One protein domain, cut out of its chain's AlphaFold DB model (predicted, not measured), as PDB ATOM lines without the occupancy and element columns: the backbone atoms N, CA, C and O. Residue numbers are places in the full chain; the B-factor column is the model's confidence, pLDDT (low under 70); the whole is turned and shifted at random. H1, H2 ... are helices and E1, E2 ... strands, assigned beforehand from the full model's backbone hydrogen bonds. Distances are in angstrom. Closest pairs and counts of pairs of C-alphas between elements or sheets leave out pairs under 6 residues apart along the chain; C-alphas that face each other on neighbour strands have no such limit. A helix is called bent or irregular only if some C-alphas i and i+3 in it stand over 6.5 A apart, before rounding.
ATOM      1  N   ALA A  12      -9.665   3.946 -18.900       77.12
ATOM      2  CA  ALA A  12      -9.533   2.620 -19.496       77.12
ATOM      3  C   ALA A  12     -10.057   1.505 -18.574       77.12
ATOM      4  O   ALA A  12     -10.759   0.600 -19.029       77.12
ATOM      5  N   GLU A  13      -9.749   1.583 -17.276       75.69
ATOM      6  CA  GLU A  13     -10.210   0.607 -16.289       75.69
ATOM      7  C   GLU A  13     -11.717   0.728 -16.040       75.69
ATOM      8  O   GLU A  13     -12.420  -0.283 -16.025       75.69
ATOM      9  N   HIS A  14     -12.229   1.958 -15.945       77.31
ATOM     10  CA  HIS A  14     -13.662   2.231 -15.804       77.31
ATOM     11  C   HIS A  14     -14.475   1.618 -16.955       77.31
ATOM     12  O   HIS A  14     -15.395   0.824 -16.749       77.31
ATOM     13  N   LEU A  15     -14.062   1.875 -18.201       76.31
ATOM     14  CA  LEU A  15     -14.722   1.319 -19.387       76.31
ATOM     15  C   LEU A  15     -14.594  -0.202 -19.497       76.31
ATOM     16  O   LEU A  15     -15.514  -0.866 -19.988       76.31
ATOM     17  N   ARG A  16     -13.477  -0.780 -19.037       75.62
ATOM     18  CA  ARG A  16     -13.303  -2.239 -18.961       75.62
ATOM     19  C   ARG A  16     -14.349  -2.864 -18.042       75.62
ATOM     20  O   ARG A  16     -14.912  -3.903 -18.392       75.62
ATOM     21  N   GLN A  17     -14.621  -2.244 -16.895       68.88
ATOM     22  CA  GLN A  17     -15.630  -2.721 -15.949       68.88
ATOM     23  C   GLN A  17     -17.036  -2.605 -16.538       68.88
ATOM     24  O   GLN A  17     -17.755  -3.604 -16.592       68.88
ATOM     25  N   LEU A  18     -17.383  -1.444 -17.095       63.72
ATOM     26  CA  LEU A  18     -18.671  -1.214 -17.754       63.72
ATOM     27  C   LEU A  18     -18.943  -2.232 -18.872       63.72
ATOM     28  O   LEU A  18     -20.033  -2.799 -18.948       63.72
ATOM     29  N   ARG A  19     -17.935  -2.557 -19.692       68.56
ATOM     30  CA  ARG A  19     -18.052  -3.579 -20.748       68.56
ATOM     31  C   ARG A  19     -18.369  -4.976 -20.221       68.56
ATOM     32  O   ARG A  19     -19.070  -5.725 -20.897       68.56
ATOM     33  N   LYS A  20     -17.865  -5.356 -19.042       63.31
ATOM     34  CA  LYS A  20     -18.181  -6.662 -18.436       63.31
ATOM     35  C   LYS A  20     -19.652  -6.759 -18.036       63.31
ATOM     36  O   LYS A  20     -20.215  -7.846 -18.088       63.31
ATOM     37  N   ILE A  21     -20.248  -5.640 -17.636       55.22
ATOM     38  CA  ILE A  21     -21.617  -5.592 -17.126       55.22
ATOM     39  C   ILE A  21     -22.624  -5.433 -18.267       55.22
ATOM     40  O   ILE A  21     -23.575  -6.204 -18.365       55.22
ATOM     41  N   TYR A  22     -22.410  -4.442 -19.132       54.31
ATOM     42  CA  TYR A  22     -23.364  -4.066 -20.180       54.31
ATOM     43  C   TYR A  22     -23.066  -4.706 -21.535       54.31
ATOM     44  O   TYR A  22     -23.892  -4.649 -22.445       54.31
ATOM     45  N   GLY A  23     -21.890  -5.315 -21.693       71.12
ATOM     46  CA  GLY A  23     -21.416  -5.793 -22.983       71.12
ATOM     47  C   GLY A  23     -20.870  -4.652 -23.856       71.12
ATOM     48  O   GLY A  23     -20.213  -3.740 -23.351       71.12
ATOM     49  N   PRO A  24     -21.063  -4.707 -25.187       74.50
ATOM     50  CA  PRO A  24     -20.581  -3.672 -26.100       74.50
ATOM     51  C   PRO A  24     -21.176  -2.296 -25.769       74.50
ATOM     52  O   PRO A  24     -22.389  -2.115 -25.808       74.50
ATOM     53  N   LEU A  25     -20.310  -1.327 -25.477       78.62
ATOM     54  CA  LEU A  25     -20.702   0.047 -25.158       78.62
ATOM     55  C   LEU A  25     -20.765   0.913 -26.421       78.62
ATOM     56  O   LEU A  25     -19.987   0.704 -27.361       78.62
ATOM     57  N   SER A  26     -21.658   1.903 -26.422       83.44
ATOM     58  CA  SER A  26     -21.727   2.925 -27.464       83.44
ATOM     59  C   SER A  26     -20.880   4.153 -27.110       83.44
ATOM     60  O   SER A  26     -20.688   4.444 -25.927       83.44
ATOM     61  N   PRO A  27     -20.368   4.894 -28.108       86.31
ATOM     62  CA  PRO A  27     -19.580   6.093 -27.845       86.31
ATOM     63  C   PRO A  27     -20.336   7.202 -27.117       86.31
ATOM     64  O   PRO A  27     -19.742   7.826 -26.253       86.31
ATOM     65  N   ALA A  28     -21.623   7.420 -27.407       80.44
ATOM     66  CA  ALA A  28     -22.410   8.432 -26.697       80.44
ATOM     67  C   ALA A  28     -22.546   8.110 -25.199       80.44
ATOM     68  O   ALA A  28     -22.297   8.967 -24.366       80.44
ATOM     69  N   PHE A  29     -22.809   6.843 -24.852       81.25
ATOM     70  CA  PHE A  29     -22.839   6.414 -23.449       81.25
ATOM     71  C   PHE A  29     -21.509   6.690 -22.737       81.25
ATOM     72  O   PHE A  29     -21.493   7.119 -21.593       81.25
ATOM     73  N   VAL A  30     -20.384   6.454 -23.415       81.62
ATOM     74  CA  VAL A  30     -19.054   6.721 -22.852       81.62
ATOM     75  C   VAL A  30     -18.742   8.212 -22.761       81.62
ATOM     76  O   VAL A  30     -18.066   8.621 -21.821       81.62
ATOM     77  N   ALA A  31     -19.211   9.010 -23.719       79.75
ATOM     78  CA  ALA A  31     -19.075  10.461 -23.689       79.75
ATOM     79  C   ALA A  31     -19.776  11.040 -22.455       79.75
ATOM     80  O   ALA A  31     -19.143  11.768 -21.695       79.75
ATOM     81  N   ASP A  32     -21.019  10.615 -22.203       77.94
ATOM     82  CA  ASP A  32     -21.789  11.004 -21.019       77.94
ATOM     83  C   ASP A  32     -21.112  10.523 -19.723       77.94
ATOM     84  O   ASP A  32     -20.872  11.309 -18.809       77.94
ATOM     85  N   GLU A  33     -20.740   9.240 -19.663       82.31
ATOM     86  CA  GLU A  33     -20.176   8.600 -18.466       82.31
ATOM     87  C   GLU A  33     -18.813   9.174 -18.054       82.31
ATOM     88  O   GLU A  33     -18.506   9.283 -16.869       82.31
ATOM     89  N   LEU A  34     -17.972   9.533 -19.026       83.56
ATOM     90  CA  LEU A  34     -16.659  10.130 -18.773       83.56
ATOM     91  C   LEU A  34     -16.682  11.662 -18.822       83.56
ATOM     92  O   LEU A  34     -15.617  12.271 -18.704       83.56
ATOM     93  N   ALA A  35     -17.854  12.274 -19.027       83.50
ATOM     94  CA  ALA A  35     -18.014  13.707 -19.270       83.50
ATOM     95  C   ALA A  35     -17.003  14.242 -20.310       83.50
ATOM     96  O   ALA A  35     -16.307  15.235 -20.085       83.50
ATOM     97  N   CYS A  36     -16.880  13.542 -21.442       85.69
ATOM     98  CA  CYS A  36     -15.895  13.820 -22.488       85.69
ATOM     99  C   CYS A  36     -16.543  13.986 -23.870       85.69
ATOM    100  O   CYS A  36     -17.732  13.740 -24.058       85.69
ATOM    101  N   THR A  37     -15.761  14.428 -24.856       89.94
ATOM    102  CA  THR A  37     -16.243  14.543 -26.244       89.94
ATOM    103  C   THR A  37     -16.474  13.168 -26.876       89.94
ATOM    104  O   THR A  37     -15.868  12.169 -26.480       89.94
ATOM    105  N   LEU A  38     -17.311  13.105 -27.916       86.69
ATOM    106  CA  LEU A  38     -17.581  11.857 -28.633       86.69
ATOM    107  C   LEU A  38     -16.300  11.277 -29.254       86.69
ATOM    108  O   LEU A  38     -16.094  10.065 -29.240       86.69
ATOM    109  N   GLU A  39     -15.414  12.131 -29.763       88.25
ATOM    110  CA  GLU A  39     -14.118  11.746 -30.318       88.25
ATOM    111  C   GLU A  39     -13.220  11.110 -29.252       88.25
ATOM    112  O   GLU A  39     -12.627  10.054 -29.488       88.25
ATOM    113  N   GLN A  40     -13.163  11.703 -28.055       88.44
ATOM    114  CA  GLN A  40     -12.436  11.132 -26.919       88.44
ATOM    115  C   GLN A  40     -13.039   9.792 -26.493       88.44
ATOM    116  O   GLN A  40     -12.301   8.832 -26.288       88.44
ATOM    117  N   ALA A  41     -14.367   9.677 -26.440       87.12
ATOM    118  CA  ALA A  41     -15.054   8.428 -26.126       87.12
ATOM    119  C   ALA A  41     -14.739   7.310 -27.136       87.12
ATOM    120  O   ALA A  41     -14.453   6.172 -26.754       87.12
ATOM    121  N   VAL A  42     -14.734   7.630 -28.434       87.19
ATOM    122  CA  VAL A  42     -14.327   6.712 -29.512       87.19
ATOM    123  C   VAL A  42     -12.867   6.286 -29.333       87.19
ATOM    124  O   VAL A  42     -12.564   5.094 -29.433       87.19
ATOM    125  N   GLN A  43     -11.977   7.227 -29.015       87.38
ATOM    126  CA  GLN A  43     -10.567   6.943 -28.762       87.38
ATOM    127  C   GLN A  43     -10.376   6.054 -27.524       87.38
ATOM    128  O   GLN A  43      -9.593   5.107 -27.566       87.38
ATOM    129  N   HIS A  44     -11.118   6.290 -26.441       87.38
ATOM    130  CA  HIS A  44     -11.082   5.447 -25.246       87.38
ATOM    131  C   HIS A  44     -11.617   4.034 -25.509       87.38
ATOM    132  O   HIS A  44     -11.091   3.059 -24.972       87.38
ATOM    133  N   LEU A  45     -12.648   3.897 -26.348       83.88
ATOM    134  CA  LEU A  45     -13.245   2.601 -26.664       83.88
ATOM    135  C   LEU A  45     -12.387   1.769 -27.624       83.88
ATOM    136  O   LEU A  45     -12.273   0.553 -27.439       83.88
ATOM    137  N   TYR A  46     -11.840   2.381 -28.668       84.50
ATOM    138  CA  TYR A  46     -11.271   1.647 -29.802       84.50
ATOM    139  C   TYR A  46      -9.796   1.969 -30.064       84.50
ATOM    140  O   TYR A  46      -9.157   1.278 -30.856       84.50
ATOM    141  N   GLY A  47      -9.234   2.986 -29.405       86.56
ATOM    142  CA  GLY A  47      -7.857   3.426 -29.616       86.56
ATOM    143  C   GLY A  47      -7.575   3.724 -31.088       86.56
ATOM    144  O   GLY A  47      -8.417   4.256 -31.812       86.56
ATOM    145  N   SER A  48      -6.406   3.297 -31.567       81.62
ATOM    146  CA  SER A  48      -6.015   3.429 -32.978       81.62
ATOM    147  C   SER A  48      -6.916   2.661 -33.956       81.62
ATOM    148  O   SER A  48      -6.885   2.934 -35.154       81.62
ATOM    149  N   ALA A  49      -7.745   1.728 -33.473       80.00
ATOM    150  CA  ALA A  49      -8.680   0.975 -34.302       80.00
ATOM    151  C   ALA A  49     -10.020   1.698 -34.528       80.00
ATOM    152  O   ALA A  49     -10.874   1.156 -35.224       80.00
ATOM    153  N   ALA A  50     -10.222   2.912 -34.001       79.44
ATOM    154  CA  ALA A  50     -11.461   3.687 -34.137       79.44
ATOM    155  C   ALA A  50     -12.037   3.717 -35.565       79.44
ATOM    156  O   ALA A  50     -13.230   3.482 -35.755       79.44
ATOM    157  N   ALA A  51     -11.178   3.913 -36.570       76.00
ATOM    158  CA  ALA A  51     -11.568   3.954 -37.980       76.00
ATOM    159  C   ALA A  51     -12.143   2.621 -38.509       76.00
ATOM    160  O   ALA A  51     -12.882   2.610 -39.487       76.00
ATOM    161  N   GLN A  52     -11.823   1.493 -37.870       77.94
ATOM    162  CA  GLN A  52     -12.280   0.157 -38.269       77.94
ATOM    163  C   GLN A  52     -13.631  -0.212 -37.641       77.94
ATOM    164  O   GLN A  52     -14.263  -1.176 -38.072       77.94
ATOM    165  N   HIS A  53     -14.087   0.530 -36.629       82.50
ATOM    166  CA  HIS A  53     -15.346   0.297 -35.922       82.50
ATOM    167  C   HIS A  53     -16.492   1.090 -36.559       82.50
ATOM    168  O   HIS A  53     -17.042   2.009 -35.956       82.50
ATOM    169  N   CYS A  54     -16.850   0.735 -37.794       87.12
ATOM    170  CA  CYS A  54     -17.879   1.424 -38.577       87.12
ATOM    171  C   CYS A  54     -19.161   0.606 -38.800       87.12
ATOM    172  O   CYS A  54     -20.031   1.051 -39.537       87.12
ATOM    173  N   TRP A  55     -19.309  -0.566 -38.174       89.12
ATOM    174  CA  TRP A  55     -20.484  -1.429 -38.359       89.12
ATOM    175  C   TRP A  55     -21.383  -1.440 -37.126       89.12
ATOM    176  O   TRP A  55     -20.897  -1.464 -35.997       89.12
ATOM    177  N   VAL A  56     -22.695  -1.483 -37.328       88.69
ATOM    178  CA  VAL A  56     -23.717  -1.522 -36.270       88.69
ATOM    179  C   VAL A  56     -24.693  -2.661 -36.531       88.69
ATOM    180  O   VAL A  56     -24.881  -3.075 -37.674       88.69
ATOM    181  N   ARG A  57     -25.315  -3.220 -35.488       88.38
ATOM    182  CA  ARG A  57     -26.286  -4.306 -35.680       88.38
ATOM    183  C   ARG A  57     -27.607  -3.755 -36.179       88.38
ATOM    184  O   ARG A  57     -28.144  -2.809 -35.615       88.38
ATOM    185  N   LEU A  58     -28.191  -4.442 -37.154       87.88
ATOM    186  CA  LEU A  58     -29.488  -4.072 -37.711       87.88
ATOM    187  C   LEU A  58     -30.607  -4.099 -36.658       87.88
ATOM    188  O   LEU A  58     -31.496  -3.258 -36.691       87.88
ATOM    189  N   GLY A  59     -30.549  -5.030 -35.699       85.81
ATOM    190  CA  GLY A  59     -31.510  -5.073 -34.590       85.81
ATOM    191  C   GLY A  59     -31.421  -3.854 -33.669       85.81
ATOM    192  O   GLY A  59     -32.452  -3.352 -33.226       85.81
ATOM    193  N   ASP A  60     -30.210  -3.345 -33.433       85.38
ATOM    194  CA  ASP A  60     -29.995  -2.163 -32.592       85.38
ATOM    195  C   ASP A  60     -30.526  -0.913 -33.314       85.38
ATOM    196  O   ASP A  60     -31.225  -0.107 -32.710       85.38
ATOM    197  N   VAL A  61     -30.290  -0.811 -34.630       86.19
ATOM    198  CA  VAL A  61     -30.856   0.245 -35.489       86.19
ATOM    199  C   VAL A  61     -32.385   0.219 -35.472       86.19
ATOM    200  O   VAL A  61     -33.002   1.254 -35.265       86.19
ATOM    201  N   ALA A  62     -33.001  -0.955 -35.640       85.75
ATOM    202  CA  ALA A  62     -34.457  -1.106 -35.623       85.75
ATOM    203  C   ALA A  62     -35.069  -0.675 -34.284       85.75
ATOM    204  O   ALA A  62     -36.032   0.087 -34.251       85.75
ATOM    205  N   SER A  63     -34.448  -1.109 -33.186       85.44
ATOM    206  CA  SER A  63     -34.897  -0.783 -31.831       85.44
ATOM    207  C   SER A  63     -34.848   0.722 -31.579       85.44
ATOM    208  O   SER A  63     -35.769   1.291 -31.002       85.44
ATOM    209  N   LEU A  64     -33.779   1.366 -32.040       80.38
ATOM    210  CA  LEU A  64     -33.549   2.793 -31.871       80.38
ATOM    211  C   LEU A  64     -34.414   3.648 -32.814       80.38
ATOM    212  O   LEU A  64     -34.791   4.757 -32.456       80.38
ATOM    213  N   ALA A  65     -34.772   3.113 -33.982       81.56
ATOM    214  CA  ALA A  65     -35.704   3.725 -34.922       81.56
ATOM    215  C   ALA A  65     -37.188   3.526 -34.556       81.56
ATOM    216  O   ALA A  65     -38.056   4.090 -35.215       81.56
ATOM    217  N   GLY A  66     -37.500   2.708 -33.543       83.00
ATOM    218  CA  GLY A  66     -38.883   2.393 -33.170       83.00
ATOM    219  C   GLY A  66     -39.639   1.563 -34.217       83.00
ATOM    220  O   GLY A  66     -40.867   1.583 -34.235       83.00
ATOM    221  N   VAL A  67     -38.925   0.837 -35.082       85.12
ATOM    222  CA  VAL A  67     -39.497   0.003 -36.153       85.12
ATOM    223  C   VAL A  67     -39.048  -1.450 -36.015       85.12
ATOM    224  O   VAL A  67     -38.111  -1.785 -35.288       85.12
ATOM    225  N   SER A  68     -39.702  -2.360 -36.726       86.75
ATOM    226  CA  SER A  68     -39.312  -3.766 -36.723       86.75
ATOM    227  C   SER A  68     -37.990  -3.997 -37.469       86.75
ATOM    228  O   SER A  68     -37.666  -3.349 -38.466       86.75
ATOM    229  N   ALA A  69     -37.232  -5.018 -37.053       84.38
ATOM    230  CA  ALA A  69     -36.030  -5.441 -37.781       84.38
ATOM    231  C   ALA A  69     -36.335  -5.891 -39.224       84.38
ATOM    232  O   ALA A  69     -35.450  -5.891 -40.078       84.38
ATOM    233  N   PHE A  70     -37.579  -6.284 -39.505       87.19
ATOM    234  CA  PHE A  70     -38.034  -6.609 -40.850       87.19
ATOM    235  C   PHE A  70     -38.157  -5.357 -41.727       87.19
ATOM    236  O   PHE A  70     -37.657  -5.362 -42.849       87.19
ATOM    237  N   GLU A  71     -38.734  -4.271 -41.210       86.12
ATOM    238  CA  GLU A  71     -38.848  -2.995 -41.930       86.12
ATOM    239  C   GLU A  71     -37.478  -2.396 -42.241       86.12
ATOM    240  O   GLU A  71     -37.231  -2.011 -43.382       86.12
ATOM    241  N   VAL A  72     -36.541  -2.423 -41.283       86.75
ATOM    242  CA  VAL A  72     -35.162  -1.975 -41.545       86.75
ATOM    243  C   VAL A  72     -34.501  -2.837 -42.623       86.75
ATOM    244  O   VAL A  72     -33.842  -2.305 -43.510       86.75
ATOM    245  N   ARG A  73     -34.708  -4.163 -42.616       89.38
ATOM    246  CA  ARG A  73     -34.206  -5.040 -43.692       89.38
ATOM    247  C   ARG A  73     -34.825  -4.714 -45.048       89.38
ATOM    248  O   ARG A  73     -34.108  -4.727 -46.044       89.38
ATOM    249  N   GLN A  74     -36.128  -4.436 -45.103       88.25
ATOM    250  CA  GLN A  74     -36.788  -4.041 -46.347       88.25
ATOM    251  C   GLN A  74     -36.246  -2.714 -46.870       88.25
ATOM    252  O   GLN A  74     -35.975  -2.605 -48.063       88.25
ATOM    253  N   TRP A  75     -36.068  -1.726 -45.993       91.44
ATOM    254  CA  TRP A  75     -35.479  -0.440 -46.349       91.44
ATOM    255  C   TRP A  75     -34.060  -0.615 -46.900       91.44
ATOM    256  O   TRP A  75     -33.792  -0.170 -48.012       91.44
ATOM    257  N   VAL A  76     -33.202  -1.370 -46.201       90.00
ATOM    258  CA  VAL A  76     -31.848  -1.703 -46.671       90.00
ATOM    259  C   VAL A  76     -31.879  -2.368 -48.050       90.00
ATOM    260  O   VAL A  76     -31.119  -1.981 -48.935       90.00
ATOM    261  N   HIS A  77     -32.774  -3.337 -48.259       89.19
ATOM    262  CA  HIS A  77     -32.903  -4.026 -49.542       89.19
ATOM    263  C   HIS A  77     -33.346  -3.082 -50.668       89.19
ATOM    264  O   HIS A  77     -32.783  -3.129 -51.758       89.19
ATOM    265  N   ARG A  78     -34.344  -2.220 -50.425       89.38
ATOM    266  CA  ARG A  78     -34.827  -1.232 -51.411       89.38
ATOM    267  C   ARG A  78     -33.766  -0.187 -51.749       89.38
ATOM    268  O   ARG A  78     -33.684   0.238 -52.891       89.38
ATOM    269  N   ALA A  79     -32.965   0.208 -50.764       87.00
ATOM    270  CA  ALA A  79     -31.876   1.162 -50.923       87.00
ATOM    271  C   ALA A  79     -30.571   0.521 -51.439       87.00
ATOM    272  O   ALA A  79     -29.575   1.221 -51.594       87.00
ATOM    273  N   HIS A  80     -30.561  -0.793 -51.705       88.38
ATOM    274  CA  HIS A  80     -29.388  -1.549 -52.155       88.38
ATOM    275  C   HIS A  80     -28.149  -1.385 -51.250       88.38
ATOM    276  O   HIS A  80     -27.014  -1.380 -51.729       88.38
ATOM    277  N   LEU A  81     -28.357  -1.268 -49.934       87.50
ATOM    278  CA  LEU A  81     -27.269  -1.044 -48.979       87.50
ATOM    279  C   LEU A  81     -26.564  -2.360 -48.603       87.50
ATOM    280  O   LEU A  81     -27.212  -3.408 -48.487       87.50
ATOM    281  N   PRO A  82     -25.239  -2.334 -48.377       85.06
ATOM    282  CA  PRO A  82     -24.481  -3.526 -48.023       85.06
ATOM    283  C   PRO A  82     -24.825  -4.017 -46.608       85.06
ATOM    284  O   PRO A  82     -24.746  -3.273 -45.630       85.06
ATOM    285  N   LEU A  83     -25.134  -5.313 -46.483       85.56
ATOM    286  CA  LEU A  83     -25.289  -6.000 -45.197       85.56
ATOM    287  C   LEU A  83     -24.225  -7.071 -45.018       85.56
ATOM    288  O   LEU A  83     -24.043  -7.936 -45.873       85.56
ATOM    289  N   LEU A  84     -23.588  -7.077 -43.850       83.81
ATOM    290  CA  LEU A  84     -22.704  -8.161 -43.440       83.81
ATOM    291  C   LEU A  84     -23.439  -9.113 -42.501       83.81
ATOM    292  O   LEU A  84     -23.970  -8.703 -41.473       83.81
ATOM    293  N   ILE A  85     -23.436 -10.404 -42.818       80.75
ATOM    294  CA  ILE A  85     -24.046 -11.441 -41.981       80.75
ATOM    295  C   ILE A  85     -22.940 -12.134 -41.181       80.75
ATOM    296  O   ILE A  85     -22.039 -12.743 -41.753       80.75
ATOM    297  N   ARG A  86     -22.997 -12.050 -39.846       69.00
ATOM    298  CA  ARG A  86     -21.993 -12.626 -38.938       69.00
ATOM    299  C   ARG A  86     -22.581 -13.742 -38.074       69.00
ATOM    300  O   ARG A  86     -23.394 -13.477 -37.193       69.00
ATOM    301  N   GLY A  87     -22.093 -14.972 -38.242       55.50
ATOM    302  CA  GLY A  87     -22.369 -16.083 -37.327       55.50
ATOM    303  C   GLY A  87     -21.826 -17.421 -37.826       55.50
ATOM    304  O   GLY A  87     -21.915 -17.716 -39.011       55.50
ATOM    305  N   ALA A  88     -21.282 -18.229 -36.913       49.72
ATOM    306  CA  ALA A  88     -21.160 -19.671 -37.106       49.72
ATOM    307  C   ALA A  88     -22.452 -20.325 -36.589       49.72
ATOM    308  O   ALA A  88     -22.979 -19.904 -35.551       49.72
ATOM    309  N   GLN A  89     -22.970 -21.337 -37.295       34.81
ATOM    310  CA  GLN A  89     -24.066 -22.158 -36.770       34.81
ATOM    311  C   GLN A  89     -23.663 -22.697 -35.382       34.81
ATOM    312  O   GLN A  89     -22.517 -23.125 -35.233       34.81
ATOM    313  N   PRO A  90     -24.529 -22.625 -34.348       41.47
ATOM    314  CA  PRO A  90     -25.993 -22.657 -34.425       41.47
ATOM    315  C   PRO A  90     -26.719 -21.403 -33.883       41.47
ATOM    316  O   PRO A  90     -27.903 -21.477 -33.564       41.47
ATOM    317  N   ARG A  91     -26.057 -20.244 -33.736       46.28
ATOM    318  CA  ARG A  91     -26.730 -19.006 -33.268       46.28
ATOM    319  C   ARG A  91     -27.267 -18.173 -34.443       46.28
ATOM    320  O   ARG A  91     -26.648 -18.189 -35.506       46.28
ATOM    321  N   PRO A  92     -28.376 -17.421 -34.271       48.38
ATOM    322  CA  PRO A  92     -28.887 -16.544 -35.320       48.38
ATOM    323  C   PRO A  92     -27.806 -15.535 -35.714       48.38
ATOM    324  O   PRO A  92     -27.276 -14.813 -34.867       48.38
ATOM    325  N   ALA A  93     -27.445 -15.529 -36.998       61.88
ATOM    326  CA  ALA A  93     -26.409 -14.652 -37.516       61.88
ATOM    327  C   ALA A  93     -26.835 -13.183 -37.367       61.88
ATOM    328  O   ALA A  93     -27.940 -12.795 -37.754       61.88
ATOM    329  N   ALA A  94     -25.960 -12.361 -36.792       72.81
ATOM    330  CA  ALA A  94     -26.197 -10.933 -36.649       72.81
ATOM    331  C   ALA A  94     -25.978 -10.249 -38.004       72.81
ATOM    332  O   ALA A  94     -24.887 -10.339 -38.568       72.81
ATOM    333  N   ALA A  95     -27.003  -9.567 -38.514       85.88
ATOM    334  CA  ALA A  95     -26.872  -8.684 -39.668       85.88
ATOM    335  C   ALA A  95     -26.306  -7.333 -39.210       85.88
ATOM    336  O   ALA A  95     -26.825  -6.733 -38.263       85.88
ATOM    337  N   LEU A  96     -25.243  -6.881 -39.866       87.94
ATOM    338  CA  LEU A  96     -24.558  -5.624 -39.608       87.94
ATOM    339  C   LEU A  96     -24.737  -4.682 -40.801       87.94
ATOM    340  O   LEU A  96     -24.620  -5.112 -41.947       87.94
ATOM    341  N   LEU A  97     -24.983  -3.413 -40.502       90.00
ATOM    342  CA  LEU A  97     -25.108  -2.303 -41.442       90.00
ATOM    343  C   LEU A  97     -23.972  -1.306 -41.184       90.00
ATOM    344  O   LEU A  97     -23.499  -1.194 -40.048       90.00
ATOM    345  N   HIS A  98     -23.518  -0.595 -42.214       91.25
ATOM    346  CA  HIS A  98     -22.521   0.453 -42.030       91.25
ATOM    347  C   HIS A  98     -23.124   1.645 -41.265       91.25
ATOM    348  O   HIS A  98     -24.285   2.004 -41.448       91.25
ATOM    349  N   LEU A  99     -22.338   2.276 -40.393       89.69
ATOM    350  CA  LEU A  99     -22.797   3.361 -39.524       89.69
ATOM    351  C   LEU A  99     -23.289   4.569 -40.328       89.69
ATOM    352  O   LEU A  99     -24.293   5.163 -39.952       89.69
ATOM    353  N   ALA A 100     -22.607   4.913 -41.426       89.00
ATOM    354  CA  ALA A 100     -23.023   6.017 -42.295       89.00
ATOM    355  C   ALA A 100     -24.421   5.775 -42.887       89.00
ATOM    356  O   ALA A 100     -25.236   6.689 -42.926       89.00
ATOM    357  N   ASP A 101     -24.724   4.529 -43.251       91.38
ATOM    358  CA  ASP A 101     -26.029   4.158 -43.789       91.38
ATOM    359  C   ASP A 101     -27.094   4.170 -42.687       91.38
ATOM    360  O   ASP A 101     -28.188   4.694 -42.870       91.38
ATOM    361  N   ALA A 102     -26.763   3.651 -41.500       89.06
ATOM    362  CA  ALA A 102     -27.650   3.722 -40.341       89.06
ATOM    363  C   ALA A 102     -27.968   5.175 -39.946       89.06
ATOM    364  O   ALA A 102     -29.090   5.465 -39.538       89.06
ATOM    365  N   ALA A 103     -27.005   6.090 -40.089       88.75
ATOM    366  CA  ALA A 103     -27.204   7.504 -39.803       88.75
ATOM    367  C   ALA A 103     -28.260   8.139 -40.719       88.75
ATOM    368  O   ALA A 103     -29.029   8.955 -40.226       88.75
ATOM    369  N   LEU A 104     -28.359   7.722 -41.990       88.06
ATOM    370  CA  LEU A 104     -29.388   8.213 -42.918       88.06
ATOM    371  C   LEU A 104     -30.802   7.867 -42.441       88.06
ATOM    372  O   LEU A 104     -31.698   8.699 -42.514       88.06
ATOM    373  N   LEU A 105     -31.000   6.654 -41.917       86.69
ATOM    374  CA  LEU A 105     -32.300   6.229 -41.388       86.69
ATOM    375  C   LEU A 105     -32.663   6.955 -40.084       86.69
ATOM    376  O   LEU A 105     -33.834   7.159 -39.786       86.69
ATOM    377  N   LEU A 106     -31.655   7.301 -39.285       85.44
ATOM    378  CA  LEU A 106     -31.826   7.846 -37.938       85.44
ATOM    379  C   LEU A 106     -31.741   9.376 -37.881       85.44
ATOM    380  O   LEU A 106     -31.894   9.947 -36.804       85.44
ATOM    381  N   GLN A 107     -31.485  10.038 -39.011       81.88
ATOM    382  CA  GLN A 107     -31.230  11.475 -39.078       81.88
ATOM    383  C   GLN A 107     -32.412  12.301 -38.550       81.88
ATOM    384  O   GLN A 107     -32.210  13.254 -37.793       81.88
ATOM    385  N   ASP A 108     -33.637  11.870 -38.850       70.06
ATOM    386  CA  ASP A 108     -34.871  12.566 -38.465       70.06
ATOM    387  C   ASP A 108     -35.286  12.316 -37.003       70.06
ATOM    388  O   ASP A 108     -36.188  12.970 -36.485       70.06
ATOM    389  N   LEU A 109     -34.604  11.404 -36.301       68.19
ATOM    390  CA  LEU A 109     -34.907  11.014 -34.916       68.19
ATOM    391  C   LEU A 109     -34.021  11.724 -33.882       68.19
ATOM    392  O   LEU A 109     -33.960  11.313 -32.722       68.19
ATOM    393  N   SER A 110     -33.308  12.772 -34.298       57.59
ATOM    394  CA  SER A 110     -32.252  13.430 -33.514       57.59
ATOM    395  C   SER A 110     -32.756  14.275 -32.332       57.59
ATOM    396  O   SER A 110     -31.953  14.838 -31.596       57.59
ATOM    397  N   TRP A 111     -34.069  14.375 -32.121       49.53
ATOM    398  CA  TRP A 111     -34.674  15.171 -31.050       49.53
ATOM    399  C   TRP A 111     -35.253  14.237 -29.974       49.53
ATOM    400  O   TRP A 111     -35.965  13.303 -30.346       49.53
ATOM    401  N   PRO A 112     -34.994  14.421 -28.661       55.06
ATOM    402  CA  PRO A 112     -34.371  15.560 -27.972       55.06
ATOM    403  C   PRO A 112     -32.936  15.290 -27.455       55.06
ATOM    404  O   PRO A 112     -32.532  15.836 -26.428       55.06
ATOM    405  N   PHE A 113     -32.163  14.407 -28.089       59.25
ATOM    406  CA  PHE A 113     -30.873  13.969 -27.541       59.25
ATOM    407  C   PHE A 113     -29.737  14.974 -27.812       59.25
ATOM    408  O   PHE A 113     -29.654  15.560 -28.887       59.25
ATOM    409  N   ALA A 114     -28.815  15.129 -26.851       65.38
ATOM    410  CA  ALA A 114     -27.611  15.963 -27.004       65.38
ATOM    411  C   ALA A 114     -26.644  15.437 -28.087       65.38
ATOM    412  O   ALA A 114     -25.830  16.182 -28.631       65.38
ATOM    413  N   HIS A 115     -26.756  14.148 -28.414       72.75
ATOM    414  CA  HIS A 115     -26.027  13.483 -29.485       72.75
ATOM    415  C   HIS A 115     -27.006  12.933 -30.522       72.75
ATOM    416  O   HIS A 115     -28.096  12.493 -30.151       72.75
ATOM    417  N   PRO A 116     -26.625  12.886 -31.811       80.38
ATOM    418  CA  PRO A 116     -27.478  12.285 -32.823       80.38
ATOM    419  C   PRO A 116     -27.712  10.809 -32.492       80.38
ATOM    420  O   PRO A 116     -26.814  10.117 -32.010       80.38
ATOM    421  N   THR A 117     -28.912  10.301 -32.758       80.75
ATOM    422  CA  THR A 117     -29.391   9.009 -32.233       80.75
ATOM    423  C   THR A 117     -28.474   7.845 -32.634       80.75
ATOM    424  O   THR A 117     -28.208   6.942 -31.839       80.75
ATOM    425  N   TRP A 118     -27.876   7.902 -33.829       82.81
ATOM    426  CA  TRP A 118     -26.903   6.911 -34.299       82.81
ATOM    427  C   TRP A 118     -25.635   6.811 -33.428       82.81
ATOM    428  O   TRP A 118     -24.981   5.767 -33.423       82.81
ATOM    429  N   ALA A 119     -25.279   7.846 -32.659       85.06
ATOM    430  CA  ALA A 119     -24.111   7.847 -31.773       85.06
ATOM    431  C   ALA A 119     -24.262   6.879 -30.584       85.06
ATOM    432  O   ALA A 119     -23.260   6.443 -30.007       85.06
ATOM    433  N   PHE A 120     -25.499   6.489 -30.260       82.94
ATOM    434  CA  PHE A 120     -25.817   5.506 -29.224       82.94
ATOM    435  C   PHE A 120     -25.729   4.055 -29.709       82.94
ATOM    436  O   PHE A 120     -25.897   3.139 -28.902       82.94
ATOM    437  N   LEU A 121     -25.429   3.812 -30.988       83.62
ATOM    438  CA  LEU A 121     -25.290   2.459 -31.520       83.62
ATOM    439  C   LEU A 121     -23.932   1.835 -31.137       83.62
ATOM    440  O   LEU A 121     -22.879   2.449 -31.353       83.62
ATOM    441  N   PRO A 122     -23.911   0.592 -30.616       84.56
ATOM    442  CA  PRO A 122     -22.668  -0.137 -30.380       84.56
ATOM    443  C   PRO A 122     -21.932  -0.439 -31.691       84.56
ATOM    444  O   PRO A 122     -22.515  -0.989 -32.629       84.56
ATOM    445  N   ARG A 123     -20.628  -0.129 -31.746       84.94
ATOM    446  CA  ARG A 123     -19.823  -0.286 -32.968       84.94
ATOM    447  C   ARG A 123     -19.009  -1.575 -32.996       84.94
ATOM    448  O   ARG A 123     -18.370  -1.965 -32.017       84.94
ATOM    449  N   TRP A 124     -18.969  -2.191 -34.167       84.19
ATOM    450  CA  TRP A 124     -18.304  -3.455 -34.450       84.19
ATOM    451  C   TRP A 124     -17.184  -3.251 -35.475       84.19
ATOM    452  O   TRP A 124     -17.354  -2.463 -36.411       84.19
ATOM    453  N   PRO A 125     -16.045  -3.947 -35.316       80.81
ATOM    454  CA  PRO A 125     -14.942  -3.838 -36.256       80.81
ATOM    455  C   PRO A 125     -15.301  -4.495 -37.593       80.81
ATOM    456  O   PRO A 125     -16.035  -5.490 -37.623       80.81
TER     457      PRO A 125
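What this domain is: This is residues 12 to 125 of the 352 residues of an uncharacterized protein of Deinococcus sp. HMF7620 (UniProt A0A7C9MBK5). Two groups of parts stand at opposite ends of the longest axis: three helices, H1 to H3, at one end, and at the other a small three-stranded sheet with H4, H5 and H6 gathered about it. Short H7 bridges the two groups, touching H2 and H6, and the loop of the E2-E3 hairpin, residues 87 to 93, points away from the helices. The printed part has 114 residues, with seven named helices and three named strands in the order H1 H2 H3 E1 H4 H5 E2 E3 H6 H7. The sheet's order is E1 E3 E2, antiparallel throughout, and the class is mostly helix. The whole is compact, with a radius of gyration of the C-alphas of 14.5 A and spans of 40 by 37 by 24 A.

Where its parts are: Find C-alpha 12 at (-9.533, 2.620, -19.496); from there H1 runs through residues 12 to 22, 15.4 A from first to last C-alpha. Next come H2, residues 27 to 33, and H3, residues 38 to 52, the longest helix by residues, at 16.1 A. H3 is irregular, with C-alphas 45 and 48 9.6 A apart. At C-alpha 55, (-20.484, -1.429, -38.359), E1 begins, residues 55 to 57, followed at once by H4, residues 58 to 65. Read on to H5, residues 69 to 78, 14.3 A long. E2 is residues 83 to 86, and E3 is residues 94 to 98, 13.1 A long. H6, residues 99 to 109, covers 15.0 A and is irregular, with C-alphas 105 and 108 7.4 A apart. H7, residues 117 to 120, ends at C-alpha 120, (-25.817, 5.506, -29.224).

How they stand to each other: Look first at H1, which is close to H3 but not clearly touching it: their closest C-alphas, of Ala 12 and His 44, are 6.6 A apart. H2 and H3 form a helical hairpin and touch, with the closest C-alphas, of Ala 31 and Ala 41, 5.1 A apart; they run opposite ways at a shallow tilt of 34 degrees, only just short of steep. In the sheet, E1 and E3 are antiparallel at 137 degrees, with N 56 and O 97 2.9 A apart, within hydrogen-bond range. E3 and E2, a hairpin, are antiparallel at 143 degrees, with N 96 and O 84 within range at 2.7 A. E1, H4, H5 and E2 make a split strand-helix-strand unit, two strands of one sheet joined through helices, with E3 between them in the sheet, and its crossover is right-handed. H4 is on the sheet at a height over the sheet of 6.9 A, beside the strands and over none of them; H5 and H6 only graze it. H4 touches H5 about perpendicular, at 78 degrees, the closest C-alphas being Ala 62 and Ala 69, 5.1 A apart. H4 also touches H6 at a shallow tilt of 20 degrees, the same way, closest at the C-alphas of Ala 65 and Leu 106, 6.4 A. H7 touches H6 at the C-alphas of Ala 103 and Trp 118, 5.5 A, and H2 at those of Ala 28 and Phe 120, 5.2 A. H1 and H5 are apart. Every O i to N i+4 pair is within hydrogen-bond range in H1, H2, H4 and H5, but 6 of 11 in H3 and 4 of 7 in H6; H7 is too short for such a pair.

The domain as a whole: The two C-alphas farthest apart, of Glu 13 and Arg 78, are 42.9 A apart. The printed part, residues 12 to 125, has no cut. No link is long; E2 to E3 and H6 to H7, with 7 residues each, are short, and the others are tight. The mean pLDDT of the printed part is 79.3, and the model's confidence is under 70 at residues 17 to 22, 86 to 93 and 109 to 114.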